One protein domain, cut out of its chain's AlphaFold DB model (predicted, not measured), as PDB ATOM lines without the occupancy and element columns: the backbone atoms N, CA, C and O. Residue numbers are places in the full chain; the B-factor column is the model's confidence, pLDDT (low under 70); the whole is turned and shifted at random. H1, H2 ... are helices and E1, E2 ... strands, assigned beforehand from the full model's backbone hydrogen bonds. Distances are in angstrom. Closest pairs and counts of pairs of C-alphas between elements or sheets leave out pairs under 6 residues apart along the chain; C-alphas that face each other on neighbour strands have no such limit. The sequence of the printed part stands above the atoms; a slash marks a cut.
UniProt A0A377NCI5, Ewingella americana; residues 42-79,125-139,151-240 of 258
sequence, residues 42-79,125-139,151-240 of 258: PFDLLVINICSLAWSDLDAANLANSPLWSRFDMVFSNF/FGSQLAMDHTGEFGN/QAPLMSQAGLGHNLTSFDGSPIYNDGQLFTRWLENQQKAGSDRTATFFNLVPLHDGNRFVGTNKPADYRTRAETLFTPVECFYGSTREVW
ATOM      1  N   PRO A  42     118.704 138.463 112.513       94.50
ATOM      2  CA  PRO A  42     117.287 138.445 112.192       94.50
ATOM      3  C   PRO A  42     116.894 137.131 111.509       94.50
ATOM      4  O   PRO A  42     117.692 136.522 110.797       94.50
ATOM      5  N   PHE A  43     115.657 136.699 111.736       94.81
ATOM      6  CA  PHE A  43     115.032 135.585 111.033       94.81
ATOM      7  C   PHE A  43     113.512 135.754 111.043       94.81
ATOM      8  O   PHE A  43     112.968 136.453 111.904       94.81
ATOM      9  N   ASP A  44     112.845 135.055 110.129       95.62
ATOM     10  CA  ASP A  44     111.391 134.961 110.077       95.62
ATOM     11  C   ASP A  44     110.900 133.685 110.764       95.62
ATOM     12  O   ASP A  44     111.385 132.581 110.504       95.62
ATOM     13  N   LEU A  45     109.902 133.826 111.633       97.44
ATOM     14  CA  LEU A  45     109.130 132.722 112.181       97.44
ATOM     15  C   LEU A  45     107.836 132.567 111.383       97.44
ATOM     16  O   LEU A  45     106.993 133.464 111.361       97.44
ATOM     17  N   LEU A  46     107.628 131.385 110.812       97.44
ATOM     18  CA  LEU A  46     106.381 131.008 110.158       97.44
ATOM     19  C   LEU A  46     105.711 129.854 110.915       97.44
ATOM     20  O   LEU A  46     106.256 128.754 110.995       97.44
ATOM     21  N   VAL A  47     104.512 130.095 111.446       98.44
ATOM     22  CA  VAL A  47     103.685 129.083 112.118       98.44
ATOM     23  C   VAL A  47     102.555 128.667 111.181       98.44
ATOM     24  O   VAL A  47     101.632 129.443 110.955       98.44
ATOM     25  N   ILE A  48     102.610 127.442 110.652       98.19
ATOM     26  CA  ILE A  48     101.582 126.891 109.754       98.19
ATOM     27  C   ILE A  48     100.613 126.025 110.566       98.19
ATOM     28  O   ILE A  48     100.924 124.891 110.925       98.19
ATOM     29  N   ASN A  49      99.432 126.565 110.866       98.62
ATOM     30  CA  ASN A  49      98.370 125.894 111.610       98.62
ATOM     31  C   ASN A  49      97.348 125.259 110.654       98.62
ATOM     32  O   ASN A  49      96.551 125.969 110.034       98.62
ATOM     33  N   ILE A  50      97.360 123.930 110.552       98.56
ATOM     34  CA  ILE A  50      96.554 123.165 109.589       98.56
ATOM     35  C   ILE A  50      95.342 122.552 110.295       98.56
ATOM     36  O   ILE A  50      95.485 121.770 111.234       98.56
ATOM     37  N   CYS A  51      94.140 122.884 109.829       98.38
ATOM     38  CA  CYS A  51      92.909 122.262 110.305       98.38
ATOM     39  C   CYS A  51      92.793 120.812 109.805       98.38
ATOM     40  O   CYS A  51      93.151 120.526 108.666       98.38
ATOM     41  N   SER A  52      92.218 119.921 110.622       98.25
ATOM     42  CA  SER A  52      91.829 118.555 110.218       98.25
ATOM     43  C   SER A  52      92.988 117.675 109.725       98.25
ATOM     44  O   SER A  52      92.886 117.003 108.697       98.25
ATOM     45  N   LEU A  53      94.099 117.690 110.468       98.19
ATOM     46  CA  LEU A  53      95.274 116.862 110.207       98.19
ATOM     47  C   LEU A  53      95.776 116.198 111.497       98.19
ATOM     48  O   LEU A  53      96.446 116.834 112.311       98.19
ATOM     49  N   ALA A  54      95.481 114.914 111.670       98.12
ATOM     50  CA  ALA A  54      96.030 114.070 112.728       98.12
ATOM     51  C   ALA A  54      96.778 112.857 112.154       98.12
ATOM     52  O   ALA A  54      96.558 112.448 111.015       98.12
ATOM     53  N   TRP A  55      97.630 112.223 112.969       97.94
ATOM     54  CA  TRP A  55      98.304 110.971 112.588       97.94
ATOM     55  C   TRP A  55      97.315 109.875 112.168       97.94
ATOM     56  O   TRP A  55      97.560 109.186 111.185       97.94
ATOM     57  N   SER A  56      96.160 109.781 112.835       97.94
ATOM     58  CA  SER A  56      95.094 108.841 112.462       97.94
ATOM     59  C   SER A  56      94.536 109.087 111.062       97.94
ATOM     60  O   SER A  56      94.219 108.134 110.354       97.94
ATOM     61  N   ASP A  57      94.427 110.352 110.650       97.94
ATOM     62  CA  ASP A  57      93.910 110.716 109.327       97.94
ATOM     63  C   ASP A  57      94.933 110.348 108.250       97.94
ATOM     64  O   ASP A  57      94.584 109.822 107.194       97.94
ATOM     65  N   LEU A  58      96.218 110.562 108.546       97.38
ATOM     66  CA  LEU A  58      97.326 110.160 107.687       97.38
ATOM     67  C   LEU A  58      97.405 108.643 107.523       97.38
ATOM     68  O   LEU A  58      97.626 108.176 106.408       97.38
ATOM     69  N   ASP A  59      97.212 107.874 108.592       97.19
ATOM     70  CA  ASP A  59      97.157 106.412 108.518       97.19
ATOM     71  C   ASP A  59      95.975 105.962 107.648       97.19
ATOM     72  O   ASP A  59      96.156 105.195 106.701       97.19
ATOM     73  N   ALA A  60      94.779 106.502 107.901       97.88
ATOM     74  CA  ALA A  60      93.573 106.177 107.139       97.88
ATOM     75  C   ALA A  60      93.690 106.544 105.648       97.88
ATOM     76  O   ALA A  60      93.195 105.817 104.783       97.88
ATOM     77  N   ALA A  61      94.374 107.645 105.329       97.56
ATOM     78  CA  ALA A  61      94.620 108.095 103.963       97.56
ATOM     79  C   ALA A  61      95.831 107.417 103.290       97.56
ATOM     80  O   ALA A  61      96.081 107.666 102.109       97.56
ATOM     81  N   ASN A  62      96.573 106.551 103.995       97.12
ATOM     82  CA  ASN A  62      97.852 105.971 103.558       97.12
ATOM     83  C   ASN A  62      98.937 107.024 103.233       97.12
ATOM     84  O   ASN A  62      99.709 106.871 102.286       97.12
ATOM     85  N   LEU A  63      99.002 108.091 104.031       96.62
ATOM     86  CA  LEU A  63      99.932 109.222 103.910       96.62
ATOM     87  C   LEU A  63     100.911 109.351 105.093       96.62
ATOM     88  O   LEU A  63     101.758 110.249 105.103       96.62
ATOM     89  N   ALA A  64     100.856 108.450 106.078       94.38
ATOM     90  CA  ALA A  64     101.755 108.474 107.237       94.38
ATOM     91  C   ALA A  64     103.244 108.337 106.868       94.38
ATOM     92  O   ALA A  64     104.105 108.869 107.562       94.38
ATOM     93  N   ASN A  65     103.548 107.707 105.728       91.81
ATOM     94  CA  ASN A  65     104.904 107.568 105.183       91.81
ATOM     95  C   ASN A  65     105.226 108.593 104.076       91.81
ATOM     96  O   ASN A  65     106.129 108.360 103.272       91.81
ATOM     97  N   SER A  66     104.484 109.705 103.997       92.44
ATOM     98  CA  SER A  66     104.756 110.771 103.024       92.44
ATOM     99  C   SER A  66     106.214 111.260 103.124       92.44
ATOM    100  O   SER A  66     106.695 111.507 104.237       92.44
ATOM    101  N   PRO A  67     106.924 111.467 101.995       90.12
ATOM    102  CA  PRO A  67     108.277 112.026 101.992       90.12
ATOM    103  C   PRO A  67     108.379 113.384 102.693       90.12
ATOM    104  O   PRO A  67     109.444 113.705 103.230       90.12
ATOM    105  N   LEU A  68     107.278 114.143 102.759       90.75
ATOM    106  CA  LEU A  68     107.194 115.422 103.462       90.75
ATOM    107  C   LEU A  68     107.738 115.328 104.898       90.75
ATOM    108  O   LEU A  68     108.521 116.178 105.315       90.75
ATOM    109  N   TRP A  69     107.404 114.266 105.640       91.25
ATOM    110  CA  TRP A  69     107.821 114.114 107.041       91.25
ATOM    111  C   TRP A  69     109.340 114.009 107.205       91.25
ATOM    112  O   TRP A  69     109.882 114.420 108.227       91.25
ATOM    113  N   SER A  70     110.040 113.510 106.183       90.38
ATOM    114  CA  SER A  70     111.503 113.397 106.181       90.38
ATOM    115  C   SER A  70     112.228 114.727 105.937       90.38
ATOM    116  O   SER A  70     113.443 114.801 106.120       90.38
ATOM    117  N   ARG A  71     111.498 115.776 105.526       90.19
ATOM    118  CA  ARG A  71     112.053 117.111 105.268       90.19
ATOM    119  C   ARG A  71     112.241 117.938 106.540       90.19
ATOM    120  O   ARG A  71     113.085 118.831 106.546       90.19
ATOM    121  N   PHE A  72     111.475 117.651 107.593       92.44
ATOM    122  CA  PHE A  72     111.527 118.391 108.852       92.44
ATOM    123  C   PHE A  72     112.769 118.038 109.675       92.44
ATOM    124  O   PHE A  72     113.169 116.878 109.767       92.44
ATOM    125  N   ASP A  73     113.331 119.036 110.357       94.62
ATOM    126  CA  ASP A  73     114.415 118.812 111.318       94.62
ATOM    127  C   ASP A  73     113.927 118.119 112.601       94.62
ATOM    128  O   ASP A  73     114.676 117.357 113.217       94.62
ATOM    129  N   MET A  74     112.669 118.353 112.996       95.56
ATOM    130  CA  MET A  74     112.029 117.747 114.164       95.56
ATOM    131  C   MET A  74     110.578 117.363 113.859       95.56
ATOM    132  O   MET A  74     109.831 118.150 113.285       95.56
ATOM    133  N   VAL A  75     110.170 116.170 114.302       95.69
ATOM    134  CA  VAL A  75     108.793 115.665 114.191       95.69
ATOM    135  C   VAL A  75     108.332 115.171 115.559       95.69
ATOM    136  O   VAL A  75     108.993 114.342 116.187       95.69
ATOM    137  N   PHE A  76     107.185 115.667 116.021       96.56
ATOM    138  CA  PHE A  76     106.580 115.259 117.288       96.56
ATOM    139  C   PHE A  76     105.530 114.170 117.042       96.56
ATOM    140  O   PHE A  76     104.436 114.440 116.552       96.56
ATOM    141  N   SER A  77     105.840 112.928 117.416       93.69
ATOM    142  CA  SER A  77     104.931 111.786 117.221       93.69
ATOM    143  C   SER A  77     103.814 111.688 118.270       93.69
ATOM    144  O   SER A  77     102.879 110.923 118.093       93.69
ATOM    145  N   ASN A  78     103.919 112.433 119.375       96.44
ATOM    146  CA  ASN A  78     102.964 112.419 120.492       96.44
ATOM    147  C   ASN A  78     102.565 113.849 120.899       96.44
ATOM    148  O   ASN A  78     102.548 114.192 122.081       96.44
ATOM    149  N   PHE A  79     102.317 114.713 119.911       98.06
ATOM    150  CA  PHE A  79     101.785 116.057 120.139       98.06
ATOM    151  C   PHE A  79     100.263 115.998 120.342       98.06
ATOM    152  O   PHE A  79      99.573 115.291 119.614       98.06
ATOM    153  N   PHE A 125     109.866 141.319 116.501       97.88
ATOM    154  CA  PHE A 125     109.218 140.587 115.409       97.88
ATOM    155  C   PHE A 125     107.931 141.293 114.960       97.88
ATOM    156  O   PHE A 125     106.984 141.437 115.733       97.88
ATOM    157  N   GLY A 126     107.855 141.681 113.689       97.38
ATOM    158  CA  GLY A 126     106.626 142.167 113.070       97.38
ATOM    159  C   GLY A 126     105.582 141.054 112.969       97.38
ATOM    160  O   GLY A 126     105.796 140.059 112.276       97.38
ATOM    161  N   SER A 127     104.444 141.217 113.647       97.69
ATOM    162  CA  SER A 127     103.348 140.243 113.605       97.69
ATOM    163  C   SER A 127     102.618 140.285 112.260       97.69
ATOM    164  O   SER A 127     102.195 141.347 111.805       97.69
ATOM    165  N   GLN A 128     102.386 139.116 111.668       98.50
ATOM    166  CA  GLN A 128     101.691 138.947 110.390       98.50
ATOM    167  C   GLN A 128     100.636 137.831 110.477       98.50
ATOM    168  O   GLN A 128     100.755 136.897 111.274       98.50
ATOM    169  N   LEU A 129      99.599 137.923 109.642       98.75
ATOM    170  CA  LEU A 129      98.501 136.958 109.578       98.75
ATOM    171  C   LEU A 129      98.172 136.619 108.123       98.75
ATOM    172  O   LEU A 129      97.889 137.512 107.325       98.75
ATOM    173  N   ALA A 130      98.149 135.332 107.792       98.62
ATOM    174  CA  ALA A 130      97.707 134.830 106.497       98.62
ATOM    175  C   ALA A 130      96.727 133.668 106.681       98.62
ATOM    176  O   ALA A 130      96.846 132.867 107.607       98.62
ATOM    177  N   MET A 131      95.741 133.584 105.797       98.75
ATOM    178  CA  MET A 131      94.754 132.510 105.786       98.75
ATOM    179  C   MET A 131      94.455 132.129 104.340       98.75
ATOM    180  O   MET A 131      94.415 133.005 103.472       98.75
ATOM    181  N   ASP A 132      94.206 130.851 104.084       98.50
ATOM    182  CA  ASP A 132      93.663 130.370 102.806       98.50
ATOM    183  C   ASP A 132      92.130 130.492 102.746       98.50
ATOM    184  O   ASP A 132      91.503 130.072 101.786       98.50
ATOM    185  N   HIS A 133      91.507 131.113 103.746       98.50
ATOM    186  CA  HIS A 133      90.063 131.291 103.864       98.50
ATOM    187  C   HIS A 133      89.733 132.675 104.436       98.50
ATOM    188  O   HIS A 133      90.613 133.407 104.889       98.50
ATOM    189  N   THR A 134      88.456 133.061 104.441       97.31
ATOM    190  CA  THR A 134      88.029 134.410 104.871       97.31
ATOM    191  C   THR A 134      88.169 134.659 106.379       97.31
ATOM    192  O   THR A 134      88.184 135.802 106.828       97.31
ATOM    193  N   GLY A 135      88.238 133.593 107.183       97.44
ATOM    194  CA  GLY A 135      88.218 133.667 108.647       97.44
ATOM    195  C   GLY A 135      86.859 134.034 109.259       97.44
ATOM    196  O   GLY A 135      86.785 134.250 110.468       97.44
ATOM    197  N   GLU A 136      85.790 134.124 108.461       97.19
ATOM    198  CA  GLU A 136      84.474 134.586 108.928       97.19
ATOM    199  C   GLU A 136      83.658 133.491 109.619       97.19
ATOM    200  O   GLU A 136      82.995 133.762 110.626       97.19
ATOM    201  N   PHE A 137      83.718 132.254 109.109       96.56
ATOM    202  CA  PHE A 137      82.968 131.137 109.671       96.56
ATOM    203  C   PHE A 137      83.270 130.950 111.162       96.56
ATOM    204  O   PHE A 137      84.424 130.989 111.593       96.56
ATOM    205  N   GLY A 138      82.217 130.757 111.960       93.69
ATOM    206  CA  GLY A 138      82.344 130.563 113.404       93.69
ATOM    207  C   GLY A 138      82.986 131.742 114.146       93.69
ATOM    208  O   GLY A 138      83.451 131.544 115.257       93.69
ATOM    209  N   ASN A 139      83.030 132.942 113.547       96.31
ATOM    210  CA  ASN A 139      83.754 134.115 114.055       96.31
ATOM    211  C   ASN A 139      85.269 133.907 114.227       96.31
ATOM    212  O   ASN A 139      85.905 134.646 114.976       96.31
ATOM    213  N   GLN A 151      96.418 140.877 116.471       96.56
ATOM    214  CA  GLN A 151      95.862 142.080 115.825       96.56
ATOM    215  C   GLN A 151      96.366 142.338 114.399       96.56
ATOM    216  O   GLN A 151      95.897 143.277 113.753       96.56
ATOM    217  N   ALA A 152      97.314 141.543 113.900       97.56
ATOM    218  CA  ALA A 152      97.858 141.732 112.559       97.56
ATOM    219  C   ALA A 152      96.734 141.716 111.498       97.56
ATOM    220  O   ALA A 152      95.832 140.869 111.565       97.56
ATOM    221  N   PRO A 153      96.751 142.640 110.519       97.88
ATOM    222  CA  PRO A 153      95.782 142.613 109.435       97.88
ATOM    223  C   PRO A 153      95.950 141.329 108.617       97.88
ATOM    224  O   PRO A 153      97.064 140.841 108.429       97.88
ATOM    225  N   LEU A 154      94.836 140.795 108.115       98.50
ATOM    226  CA  LEU A 154      94.867 139.648 107.212       98.50
ATOM    227  C   LEU A 154      95.579 140.053 105.915       98.50
ATOM    228  O   LEU A 154      95.187 141.031 105.272       98.50
ATOM    229  N   MET A 155      96.615 139.304 105.535       98.38
ATOM    230  CA  MET A 155      97.313 139.476 104.265       98.38
ATOM    231  C   MET A 155      96.311 139.425 103.108       98.38
ATOM    232  O   MET A 155      95.425 138.573 103.081       98.38
ATOM    233  N   SER A 156      96.458 140.336 102.140       97.69
ATOM    234  CA  SER A 156      95.530 140.426 101.010       97.69
ATOM    235  C   SER A 156      95.389 139.086 100.291       97.69
ATOM    236  O   SER A 156      96.383 138.472  99.896       97.69
ATOM    237  N   GLN A 157      94.140 138.686 100.062       98.00
ATOM    238  CA  GLN A 157      93.758 137.505  99.286       98.00
ATOM    239  C   GLN A 157      93.335 137.868  97.852       98.00
ATOM    240  O   GLN A 157      92.998 136.998  97.052       98.00
ATOM    241  N   ALA A 158      93.380 139.156  97.490       97.62
ATOM    242  CA  ALA A 158      92.972 139.622  96.169       97.62
ATOM    243  C   ALA A 158      93.806 138.955  95.064       97.62
ATOM    244  O   ALA A 158      95.035 138.879  95.156       97.62
ATOM    245  N   GLY A 159      93.136 138.460  94.025       97.56
ATOM    246  CA  GLY A 159      93.776 137.797  92.886       97.56
ATOM    247  C   GLY A 159      94.311 136.385  93.156       97.56
ATOM    248  O   GLY A 159      94.893 135.807  92.244       97.56
ATOM    249  N   LEU A 160      94.129 135.818  94.357       97.88
ATOM    250  CA  LEU A 160      94.419 134.401  94.592       97.88
ATOM    251  C   LEU A 160      93.337 133.528  93.939       97.88
ATOM    252  O   LEU A 160      92.139 133.784  94.080       97.88
ATOM    253  N   GLY A 161      93.762 132.482  93.233       97.69
ATOM    254  CA  GLY A 161      92.874 131.443  92.720       97.69
ATOM    255  C   GLY A 161      92.381 130.518  93.834       97.69
ATOM    256  O   GLY A 161      92.953 130.481  94.922       97.69
ATOM    257  N   HIS A 162      91.335 129.740  93.560       97.06
ATOM    258  CA  HIS A 162      90.832 128.698  94.456       97.06
ATOM    259  C   HIS A 162      90.281 127.525  93.641       97.06
ATOM    260  O   HIS A 162      89.636 127.729  92.616       97.06
ATOM    261  N   ASN A 163      90.518 126.304  94.120       94.44
ATOM    262  CA  ASN A 163      89.965 125.075  93.530       94.44
ATOM    263  C   ASN A 163      88.989 124.364  94.474       94.44
ATOM    264  O   ASN A 163      88.343 123.394  94.077       94.44
ATOM    265  N   LEU A 164      88.878 124.850  95.713       97.69
ATOM    266  CA  LEU A 164      87.971 124.349  96.729       97.69
ATOM    267  C   LEU A 164      86.991 125.449  97.142       97.69
ATOM    268  O   LEU A 164      87.339 126.625  97.255       97.69
ATOM    269  N   THR A 165      85.760 125.032  97.391       97.75
ATOM    270  CA  THR A 165      84.735 125.806  98.079       97.75
ATOM    271  C   THR A 165      84.554 125.186  99.457       97.75
ATOM    272  O   THR A 165      84.356 123.972  99.567       97.75
ATOM    273  N   SER A 166      84.640 126.013 100.492       96.62
ATOM    274  CA  SER A 166      84.382 125.632 101.874       96.62
ATOM    275  C   SER A 166      82.933 125.174 102.051       96.62
ATOM    276  O   SER A 166      82.045 125.473 101.244       96.62
ATOM    277  N   PHE A 167      82.680 124.443 103.129       91.75
ATOM    278  CA  PHE A 167      81.358 123.959 103.516       91.75
ATOM    279  C   PHE A 167      80.340 125.092 103.768       91.75
ATOM    280  O   PHE A 167      79.137 124.871 103.640       91.75
ATOM    281  N   ASP A 168      80.803 126.307 104.076       93.50
ATOM    282  CA  ASP A 168      79.973 127.514 104.217       93.50
ATOM    283  C   ASP A 168      79.759 128.272 102.891       93.50
ATOM    284  O   ASP A 168      79.064 129.286 102.853       93.50
ATOM    285  N   GLY A 169      80.332 127.779 101.789       95.38
ATOM    286  CA  GLY A 169      80.241 128.381 100.460       95.38
ATOM    287  C   GLY A 169      81.344 129.389 100.129       95.38
ATOM    288  O   GLY A 169      81.424 129.811  98.975       95.38
ATOM    289  N   SER A 170      82.203 129.753 101.084       97.25
ATOM    290  CA  SER A 170      83.332 130.663 100.851       97.25
ATOM    291  C   SER A 170      84.473 129.982 100.067       97.25
ATOM    292  O   SER A 170      84.558 128.749 100.037       97.25
ATOM    293  N   PRO A 171      85.347 130.733  99.371       97.81
ATOM    294  CA  PRO A 171      86.490 130.146  98.673       97.81
ATOM    295  C   PRO A 171      87.578 129.677  99.652       97.81
ATOM    296  O   PRO A 171      87.826 130.328 100.666       97.81
ATOM    297  N   ILE A 172      88.271 128.591  99.292       98.44
ATOM    298  CA  ILE A 172      89.547 128.197  99.908       98.44
ATOM    299  C   ILE A 172      90.661 128.438  98.889       98.44
ATOM    300  O   ILE A 172      90.774 127.731  97.881       98.44
ATOM    301  N   TYR A 173      91.432 129.491  99.128       98.50
ATOM    302  CA  TYR A 173      92.482 129.993  98.257       98.50
ATOM    303  C   TYR A 173      93.629 128.994  98.091       98.50
ATOM    304  O   TYR A 173      93.875 128.128  98.920       98.50
ATOM    305  N   ASN A 174      94.341 129.112  96.975       97.50
ATOM    306  CA  ASN A 174      95.463 128.243  96.661       97.50
ATOM    307  C   ASN A 174      96.638 128.477  97.631       97.50
ATOM    308  O   ASN A 174      97.279 129.530  97.580       97.50
ATOM    309  N   ASP A 175      96.955 127.470  98.447       97.00
ATOM    310  CA  ASP A 175      98.035 127.516  99.442       97.00
ATOM    311  C   ASP A 175      99.393 127.885  98.832       97.00
ATOM    312  O   ASP A 175     100.134 128.690  99.392       97.00
ATOM    313  N   GLY A 176      99.712 127.353  97.648       95.62
ATOM    314  CA  GLY A 176     100.958 127.660  96.944       95.62
ATOM    315  C   GLY A 176     101.074 129.137  96.578       95.62
ATOM    316  O   GLY A 176     102.095 129.759  96.852       95.62
ATOM    317  N   GLN A 177     100.014 129.733  96.028       96.56
ATOM    318  CA  GLN A 177      99.991 131.168  95.732       96.56
ATOM    319  C   GLN A 177     100.052 132.022  97.005       96.56
ATOM    320  O   GLN A 177     100.672 133.088  96.995       96.56
ATOM    321  N   LEU A 178      99.441 131.560  98.102       97.00
ATOM    322  CA  LEU A 178      99.511 132.228  99.400       97.00
ATOM    323  C   LEU A 178     100.944 132.217  99.964       97.00
ATOM    324  O   LEU A 178     101.439 133.269 100.372       97.00
ATOM    325  N   PHE A 179     101.630 131.067  99.929       96.38
ATOM    326  CA  PHE A 179     103.034 130.942 100.337       96.38
ATOM    327  C   PHE A 179     103.967 131.785  99.466       96.38
ATOM    328  O   PHE A 179     104.796 132.519 100.003       96.38
ATOM    329  N   THR A 180     103.805 131.744  98.139       95.31
ATOM    330  CA  THR A 180     104.594 132.573  97.214       95.31
ATOM    331  C   THR A 180     104.415 134.056  97.515       95.31
ATOM    332  O   THR A 180     105.399 134.779  97.641       95.31
ATOM    333  N   ARG A 181     103.175 134.516  97.720       96.06
ATOM    334  CA  ARG A 181     102.897 135.916  98.073       96.06
ATOM    335  C   ARG A 181     103.569 136.327  99.378       96.06
ATOM    336  O   ARG A 181     104.118 137.422  99.463       96.06
ATOM    337  N   TRP A 182     103.514 135.477 100.399       96.50
ATOM    338  CA  TRP A 182     104.191 135.755 101.662       96.50
ATOM    339  C   TRP A 182     105.708 135.841 101.483       96.50
ATOM    340  O   TRP A 182     106.314 136.787 101.979       96.50
ATOM    341  N   LEU A 183     106.304 134.922 100.718       94.19
ATOM    342  CA  LEU A 183     107.740 134.912 100.436       94.19
ATOM    343  C   LEU A 183     108.183 136.181  99.693       94.19
ATOM    344  O   LEU A 183     109.162 136.816 100.078       94.19
ATOM    345  N   GLU A 184     107.427 136.597  98.674       93.19
ATOM    346  CA  GLU A 184     107.658 137.853  97.950       93.19
ATOM    347  C   GLU A 184     107.551 139.079  98.865       93.19
ATOM    348  O   GLU A 184     108.282 140.054  98.684       93.19
ATOM    349  N   ASN A 185     106.641 139.058  99.843       93.75
ATOM    350  CA  ASN A 185     106.519 140.133 100.824       93.75
ATOM    351  C   ASN A 185     107.730 140.180 101.765       93.75
ATOM    352  O   ASN A 185     108.223 141.277 102.017       93.75
ATOM    353  N   GLN A 186     108.253 139.032 102.219       92.25
ATOM    354  CA  GLN A 186     109.467 139.005 103.053       92.25
ATOM    355  C   GLN A 186     110.684 139.534 102.292       92.25
ATOM    356  O   GLN A 186     111.402 140.401 102.783       92.25
ATOM    357  N   GLN A 187     110.866 139.105 101.039       90.00
ATOM    358  CA  GLN A 187     111.959 139.590 100.190       90.00
ATOM    359  C   GLN A 187     111.920 141.113  99.983       90.00
ATOM    360  O   GLN A 187     112.968 141.748  99.881       90.00
ATOM    361  N   LYS A 188     110.719 141.707  99.933       89.69
ATOM    362  CA  LYS A 188     110.535 143.164  99.831       89.69
ATOM    363  C   LYS A 188     110.745 143.890 101.162       89.69
ATOM    364  O   LYS A 188     111.185 145.036 101.139       89.69
ATOM    365  N   ALA A 189     110.410 143.257 102.287       85.06
ATOM    366  CA  ALA A 189     110.582 143.826 103.624       85.06
ATOM    367  C   ALA A 189     112.057 143.864 104.070       85.06
ATOM    368  O   ALA A 189     112.443 144.752 104.824       85.06
ATOM    369  N   GLY A 190     112.906 142.965 103.558       81.38
ATOM    370  CA  GLY A 190     114.346 142.967 103.827       81.38
ATOM    371  C   GLY A 190     114.727 142.149 105.063       81.38
ATOM    372  O   GLY A 190     114.320 141.002 105.186       81.38
ATOM    373  N   SER A 191     115.567 142.697 105.947       76.00
ATOM    374  CA  SER A 191     116.132 141.971 107.102       76.00
ATOM    375  C   SER A 191     115.322 142.112 108.397       76.00
ATOM    376  O   SER A 191     115.872 141.913 109.485       76.00
ATOM    377  N   ASP A 192     114.059 142.525 108.313       86.88
ATOM    378  CA  ASP A 192     113.206 142.653 109.492       86.88
ATOM    379  C   ASP A 192     112.853 141.272 110.045       86.88
ATOM    380  O   ASP A 192     112.682 140.307 109.309       86.88
ATOM    381  N   ARG A 193     112.749 141.164 111.372       95.50
ATOM    382  CA  ARG A 193     112.248 139.941 112.005       95.50
ATOM    383  C   ARG A 193     110.741 139.915 111.833       95.50
ATOM    384  O   ARG A 193     110.083 140.877 112.227       95.50
ATOM    385  N   THR A 194     110.173 138.824 111.340       97.56
ATOM    386  CA  THR A 194     108.713 138.678 111.283       97.56
ATOM    387  C   THR A 194     108.240 137.411 111.971       97.56
ATOM    388  O   THR A 194     108.933 136.401 112.014       97.56
ATOM    389  N   ALA A 195     107.049 137.470 112.560       98.38
ATOM    390  CA  ALA A 195     106.353 136.309 113.094       98.38
ATOM    391  C   ALA A 195     104.997 136.217 112.402       98.38
ATOM    392  O   ALA A 195     104.143 137.089 112.576       98.38
ATOM    393  N   THR A 196     104.793 135.168 111.610       98.62
ATOM    394  CA  THR A 196     103.587 134.997 110.801       98.62
ATOM    395  C   THR A 196     102.769 133.802 111.256       98.62
ATOM    396  O   THR A 196     103.273 132.682 111.327       98.62
ATOM    397  N   PHE A 197     101.482 134.033 111.509       98.81
ATOM    398  CA  PHE A 197     100.502 132.977 111.733       98.81
ATOM    399  C   PHE A 197      99.765 132.664 110.426       98.81
ATOM    400  O   PHE A 197      99.021 133.502 109.916       98.81
ATOM    401  N   PHE A 198      99.975 131.461 109.893       98.44
ATOM    402  CA  PHE A 198      99.207 130.895 108.786       98.44
ATOM    403  C   PHE A 198      98.122 129.980 109.333       98.44
ATOM    404  O   PHE A 198      98.423 129.084 110.123       98.44
ATOM    405  N   ASN A 199      96.883 130.140 108.872       98.75
ATOM    406  CA  ASN A 199      95.850 129.135 109.088       98.75
ATOM    407  C   ASN A 199      95.312 128.587 107.771       98.75
ATOM    408  O   ASN A 199      94.891 129.362 106.917       98.75
ATOM    409  N   LEU A 200      95.357 127.258 107.645       98.56
ATOM    410  CA  LEU A 200      94.977 126.529 106.443       98.56
ATOM    411  C   LEU A 200      93.804 125.598 106.742       98.56
ATOM    412  O   LEU A 200      93.843 124.850 107.730       98.56
ATOM    413  N   VAL A 201      92.780 125.606 105.891       98.38
ATOM    414  CA  VAL A 201      91.575 124.777 106.058       98.38
ATOM    415  C   VAL A 201      91.222 123.884 104.859       98.38
ATOM    416  O   VAL A 201      90.067 123.448 104.786       98.38
ATOM    417  N   PRO A 202      92.140 123.492 103.947       98.12
ATOM    418  CA  PRO A 202      91.739 122.715 102.779       98.12
ATOM    419  C   PRO A 202      91.284 121.308 103.179       98.12
ATOM    420  O   PRO A 202      90.475 120.710 102.471       98.12
ATOM    421  N   LEU A 203      91.727 120.795 104.336       98.44
ATOM    422  CA  LEU A 203      91.396 119.461 104.852       98.44
ATOM    423  C   LEU A 203      90.108 119.410 105.683       98.44
ATOM    424  O   LEU A 203      89.669 118.316 106.039       98.44
ATOM    425  N   HIS A 204      89.460 120.551 105.934       98.06
ATOM    426  CA  HIS A 204      88.181 120.575 106.642       98.06
ATOM    427  C   HIS A 204      87.129 119.726 105.908       98.06
ATOM    428  O   HIS A 204      87.103 119.663 104.674       98.06
ATOM    429  N   ASP A 205      86.278 119.029 106.657       96.56
ATOM    430  CA  ASP A 205      85.195 118.243 106.068       96.56
ATOM    431  C   ASP A 205      84.153 119.147 105.379       96.56
ATOM    432  O   ASP A 205      84.000 120.321 105.715       96.56
ATOM    433  N   GLY A 206      83.459 118.608 104.380       95.88
ATOM    434  CA  GLY A 206      82.456 119.326 103.592       95.88
ATOM    435  C   GLY A 206      83.021 120.236 102.495       95.88
ATOM    436  O   GLY A 206      82.259 120.684 101.637       95.88
ATOM    437  N   ASN A 207      84.339 120.458 102.457       97.94
ATOM    438  CA  ASN A 207      84.987 121.145 101.343       97.94
ATOM    439  C   ASN A 207      84.763 120.371 100.040       97.94
ATOM    440  O   ASN A 207      84.878 119.145  99.998       97.94
ATOM    441  N   ARG A 208      84.476 121.088  98.957       97.69
ATOM    442  CA  ARG A 208      84.158 120.518  97.639       97.69
ATOM    443  C   ARG A 208      85.004 121.167  96.556       97.69
ATOM    444  O   ARG A 208      85.340 122.341  96.673       97.69
ATOM    445  N   PHE A 209      85.332 120.428  95.497       97.19
ATOM    446  CA  PHE A 209      85.957 121.051  94.328       97.19
ATOM    447  C   PHE A 209      84.983 122.037  93.671       97.19
ATOM    448  O   PHE A 209      83.763 121.845  93.703       97.19
ATOM    449  N   VAL A 210      85.509 123.097  93.065       95.62
ATOM    450  CA  VAL A 210      84.683 124.051  92.315       95.62
ATOM    451  C   VAL A 210      83.917 123.311  91.208       95.62
ATOM    452  O   VAL A 210      84.470 122.478  90.496       95.62
ATOM    453  N   GLY A 211      82.620 123.601  91.082       92.94
ATOM    454  CA  GLY A 211      81.748 122.983  90.076       92.94
ATOM    455  C   GLY A 211      81.156 121.623  90.465       92.94
ATOM    456  O   GLY A 211      80.398 121.055  89.682       92.94
ATOM    457  N   THR A 212      81.434 121.104  91.665       92.94
ATOM    458  CA  THR A 212      80.784 119.893  92.197       92.94
ATOM    459  C   THR A 212      80.112 120.156  93.541       92.94
ATOM    460  O   THR A 212      80.551 120.986  94.327       92.94
ATOM    461  N   ASN A 213      79.044 119.404  93.818       90.38
ATOM    462  CA  ASN A 213      78.355 119.387  95.112       90.38
ATOM    463  C   ASN A 213      78.775 118.206  95.999       90.38
ATOM    464  O   ASN A 213      78.277 118.069  97.113       90.38
ATOM    465  N   LYS A 214      79.663 117.333  95.510       94.25
ATOM    466  CA  LYS A 214      80.199 116.216  96.291       94.25
ATOM    467  C   LYS A 214      81.387 116.695  97.131       94.25
ATOM    468  O   LYS A 214      82.231 117.406  96.574       94.25
ATOM    469  N   PRO A 215      81.491 116.285  98.409       95.44
ATOM    470  CA  PRO A 215      82.697 116.504  99.194       95.44
ATOM    471  C   PRO A 215      83.926 115.989  98.446       95.44
ATOM    472  O   PRO A 215      83.895 114.918  97.830       95.44
ATOM    473  N   ALA A 216      84.991 116.778  98.468       96.75
ATOM    474  CA  ALA A 216      86.260 116.407  97.879       96.75
ATOM    475  C   ALA A 216      86.952 115.362  98.763       96.75
ATOM    476  O   ALA A 216      87.015 115.493  99.991       96.75
ATOM    477  N   ASP A 217      87.495 114.333  98.120       96.94
ATOM    478  CA  ASP A 217      88.224 113.256  98.781       96.94
ATOM    479  C   ASP A 217      89.354 113.802  99.678       96.94
ATOM    480  O   ASP A 217      90.074 114.730  99.298       96.94
ATOM    481  N   TYR A 218      89.489 113.248 100.886       98.25
ATOM    482  CA  TYR A 218      90.453 113.733 101.876       98.25
ATOM    483  C   TYR A 218      91.894 113.534 101.407       98.25
ATOM    484  O   TYR A 218      92.690 114.470 101.464       98.25
ATOM    485  N   ARG A 219      92.224 112.336 100.906       97.38
ATOM    486  CA  ARG A 219      93.587 112.004 100.479       97.38
ATOM    487  C   ARG A 219      94.048 112.940  99.366       97.38
ATOM    488  O   ARG A 219      95.130 113.509  99.464       97.38
ATOM    489  N   THR A 220      93.196 113.164  98.370       96.44
ATOM    490  CA  THR A 220      93.475 114.075  97.253       96.44
ATOM    491  C   THR A 220      93.771 115.494  97.746       96.44
ATOM    492  O   THR A 220      94.725 116.131  97.297       96.44
ATOM    493  N   ARG A 221      92.979 116.003  98.700       97.69
ATOM    494  CA  ARG A 221      93.197 117.332  99.293       97.69
ATOM    495  C   ARG A 221      94.476 117.398 100.129       97.69
ATOM    496  O   ARG A 221      95.192 118.390 100.035       97.69
ATOM    497  N   ALA A 222      94.797 116.350 100.887       97.50
ATOM    498  CA  ALA A 222      96.037 116.255 101.656       97.50
ATOM    499  C   ALA A 222      97.281 116.231 100.756       97.50
ATOM    500  O   ALA A 222      98.199 117.019 100.969       97.50
ATOM    501  N   GLU A 223      97.290 115.416  99.700       94.81
ATOM    502  CA  GLU A 223      98.376 115.393  98.706       94.81
ATOM    503  C   GLU A 223      98.527 116.760  98.003       94.81
ATOM    504  O   GLU A 223      99.646 117.245  97.795       94.81
ATOM    505  N   THR A 224      97.401 117.426  97.717       94.00
ATOM    506  CA  THR A 224      97.380 118.776  97.129       94.00
ATOM    507  C   THR A 224      97.952 119.833  98.073       94.00
ATOM    508  O   THR A 224      98.629 120.730  97.590       94.00
ATOM    509  N   LEU A 225      97.728 119.734  99.389       95.56
ATOM    510  CA  LEU A 225      98.307 120.637 100.395       95.56
ATOM    511  C   LEU A 225      99.803 120.362 100.631       95.56
ATOM    512  O   LEU A 225     100.594 121.292 100.784       95.56
ATOM    513  N   PHE A 226     100.214 119.092 100.670       94.44
ATOM    514  CA  PHE A 226     101.604 118.726 100.966       94.44
ATOM    515  C   PHE A 226     102.578 119.200  99.895       94.44
ATOM    516  O   PHE A 226     103.703 119.565 100.228       94.44
ATOM    517  N   THR A 227     102.138 119.250  98.637       89.06
ATOM    518  CA  THR A 227     102.978 119.695  97.520       89.06
ATOM    519  C   THR A 227     103.443 121.156  97.690       89.06
ATOM    520  O   THR A 227     104.651 121.373  97.741       89.06
ATOM    521  N   PRO A 228     102.561 122.166  97.868       84.69
ATOM    522  CA  PRO A 228     102.953 123.533  98.211       84.69
ATOM    523  C   PRO A 228     103.848 123.647  99.439       84.69
ATOM    524  O   PRO A 228     104.800 124.418  99.410       84.69
ATOM    525  N   VAL A 229     103.569 122.882 100.499       87.38
ATOM    526  CA  VAL A 229     104.393 122.895 101.715       87.38
ATOM    527  C   VAL A 229     105.805 122.398 101.400       87.38
ATOM    528  O   VAL A 229     106.779 123.045 101.778       87.38
ATOM    529  N   GLU A 230     105.946 121.298 100.656       87.00
ATOM    530  CA  GLU A 230     107.250 120.787 100.227       87.00
ATOM    531  C   GLU A 230     107.978 121.757  99.288       87.00
ATOM    532  O   GLU A 230     109.166 122.023  99.487       87.00
ATOM    533  N   CYS A 231     107.281 122.325  98.299       83.50
ATOM    534  CA  CYS A 231     107.846 123.336  97.407       83.50
ATOM    535  C   CYS A 231     108.336 124.554  98.193       83.50
ATOM    536  O   CYS A 231     109.449 125.014  97.961       83.50
ATOM    537  N   PHE A 232     107.558 125.031  99.165       83.81
ATOM    538  CA  PHE A 232     107.939 126.140 100.033       83.81
ATOM    539  C   PHE A 232     109.199 125.819 100.857       83.81
ATOM    540  O   PHE A 232     110.119 126.637 100.924       83.81
ATOM    541  N   TYR A 233     109.311 124.605 101.410       81.31
ATOM    542  CA  TYR A 233     110.551 124.142 102.052       81.31
ATOM    543  C   TYR A 233     111.746 124.103 101.088       81.31
ATOM    544  O   TYR A 233     112.870 124.399 101.490       81.31
ATOM    545  N   GLY A 234     111.528 123.734  99.824       78.38
ATOM    546  CA  GLY A 234     112.558 123.769  98.785       78.38
ATOM    547  C   GLY A 234     113.007 125.196  98.461       78.38
ATOM    548  O   GLY A 234     114.188 125.513  98.586       78.38
ATOM    549  N   SER A 235     112.065 126.075  98.120       74.44
ATOM    550  CA  SER A 235     112.339 127.461  97.726       74.44
ATOM    551  C   SER A 235     112.976 128.280  98.847       74.44
ATOM    552  O   SER A 235     113.867 129.083  98.589       74.44
ATOM    553  N   THR A 236     112.593 128.060 100.108       74.38
ATOM    554  CA  THR A 236     113.246 128.745 101.239       74.38
ATOM    555  C   THR A 236     114.715 128.356 101.397       74.38
ATOM    556  O   THR A 236     115.509 129.211 101.773       74.38
ATOM    557  N   ARG A 237     115.123 127.128 101.042       71.12
ATOM    558  CA  ARG A 237     116.546 126.734 101.028       71.12
ATOM    559  C   ARG A 237     117.337 127.366  99.885       71.12
ATOM    560  O   ARG A 237     118.535 127.572 100.036       71.12
ATOM    561  N   GLU A 238     116.691 127.638  98.756       66.81
ATOM    562  CA  GLU A 238     117.327 128.330  97.628       66.81
ATOM    563  C   GLU A 238     117.521 129.820  97.927       66.81
ATOM    564  O   GLU A 238     118.566 130.379  97.600       66.81
ATOM    565  N   VAL A 239     116.540 130.454  98.578       60.16
ATOM    566  CA  VAL A 239     116.599 131.886  98.911       60.16
ATOM    567  C   VAL A 239     117.425 132.153 100.183       60.16
ATOM    568  O   VAL A 239     118.168 133.130 100.223       60.16
ATOM    569  N   TRP A 240     117.367 131.271 101.188       57.97
ATOM    570  CA  TRP A 240     118.192 131.306 102.409       57.97
ATOM    571  C   TRP A 240     119.013 130.013 102.546       57.97
ATOM    572  O   TRP A 240     118.676 129.140 103.356       57.97
TER     573      TRP A 240
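Overview. This is residues 42 to 79, 125 to 139 and 151 to 240 of the 258 residues of a protein of Ewingella americana (UniProt A0A377NCI5). A small sheet of three parallel strands, E1, E5 and E2, has helix H3 over one face, and the longest helix, H4, runs side by side with H3. H2 packs on H4, and E3 and E4 form a small separate hairpin. The printed part has 143 residues, with four named helices and five named strands in the order E1 H1 H2 E2 E3 E4 H3 E5 H4; the class is mixed, helices and strands. It is compact, with a radius of gyration of the C-alphas of 15.6 A, and spans 45 by 33 by 25 A.

Arrangement. Inner strand E5, residues 194 to 200, is parallel to both edge strands, E1, residues 44 to 50, and E2, residues 126 to 131. Within hydrogen-bond range are N 47 and O 196, 2.9 A, and N 128 and O 195, 2.8 A. H3, residues 175 to 189, is on the sheet, two layers with a helix on one face, at a height of 10.0 A over the sheet. H4, residues 218 to 239, touches H3 at a shallow tilt of 22 degrees, the same way, with residues 225 to 232 alone; the closest C-alphas, of Gly 176 and Pro 228, are 4.8 A apart. H2, residues 67 to 71, touches residues 226 to 233 of H4 alone, the closest C-alphas being those of Leu 68 and Glu 230, 6.3 A. H1, residues 55 to 60, and H4 are near each other. E3, residues 162 to 165, and E4, residues 171 to 173, are an antiparallel hairpin, with N 172 and O 164 3.0 A apart, within hydrogen-bond range. Every O i to N i+4 pair is within range in H1 and H3, 16 of 18 in H4 and 0 of 1 in H2, where 2 of 2 O i to N i+3 pairs are.

Along the chain. E1 begins at C-alpha 44 (111.391, 134.961, 110.077). H4, 32.0 A long, ends at C-alpha 239 (116.599, 131.886, 98.911). H3 is 21.0 A long, and E1 and E5 19.0 A each.

Size, cuts and confidence. Residues 80 to 124 and 140 to 150 are not printed, with gaps of 26.1 A and 14.6 A between C-alphas. The link from E5 to H4 is long, 17 residues. Mean pLDDT of the printed part is 94.0; residues 238 to 240 are under 70.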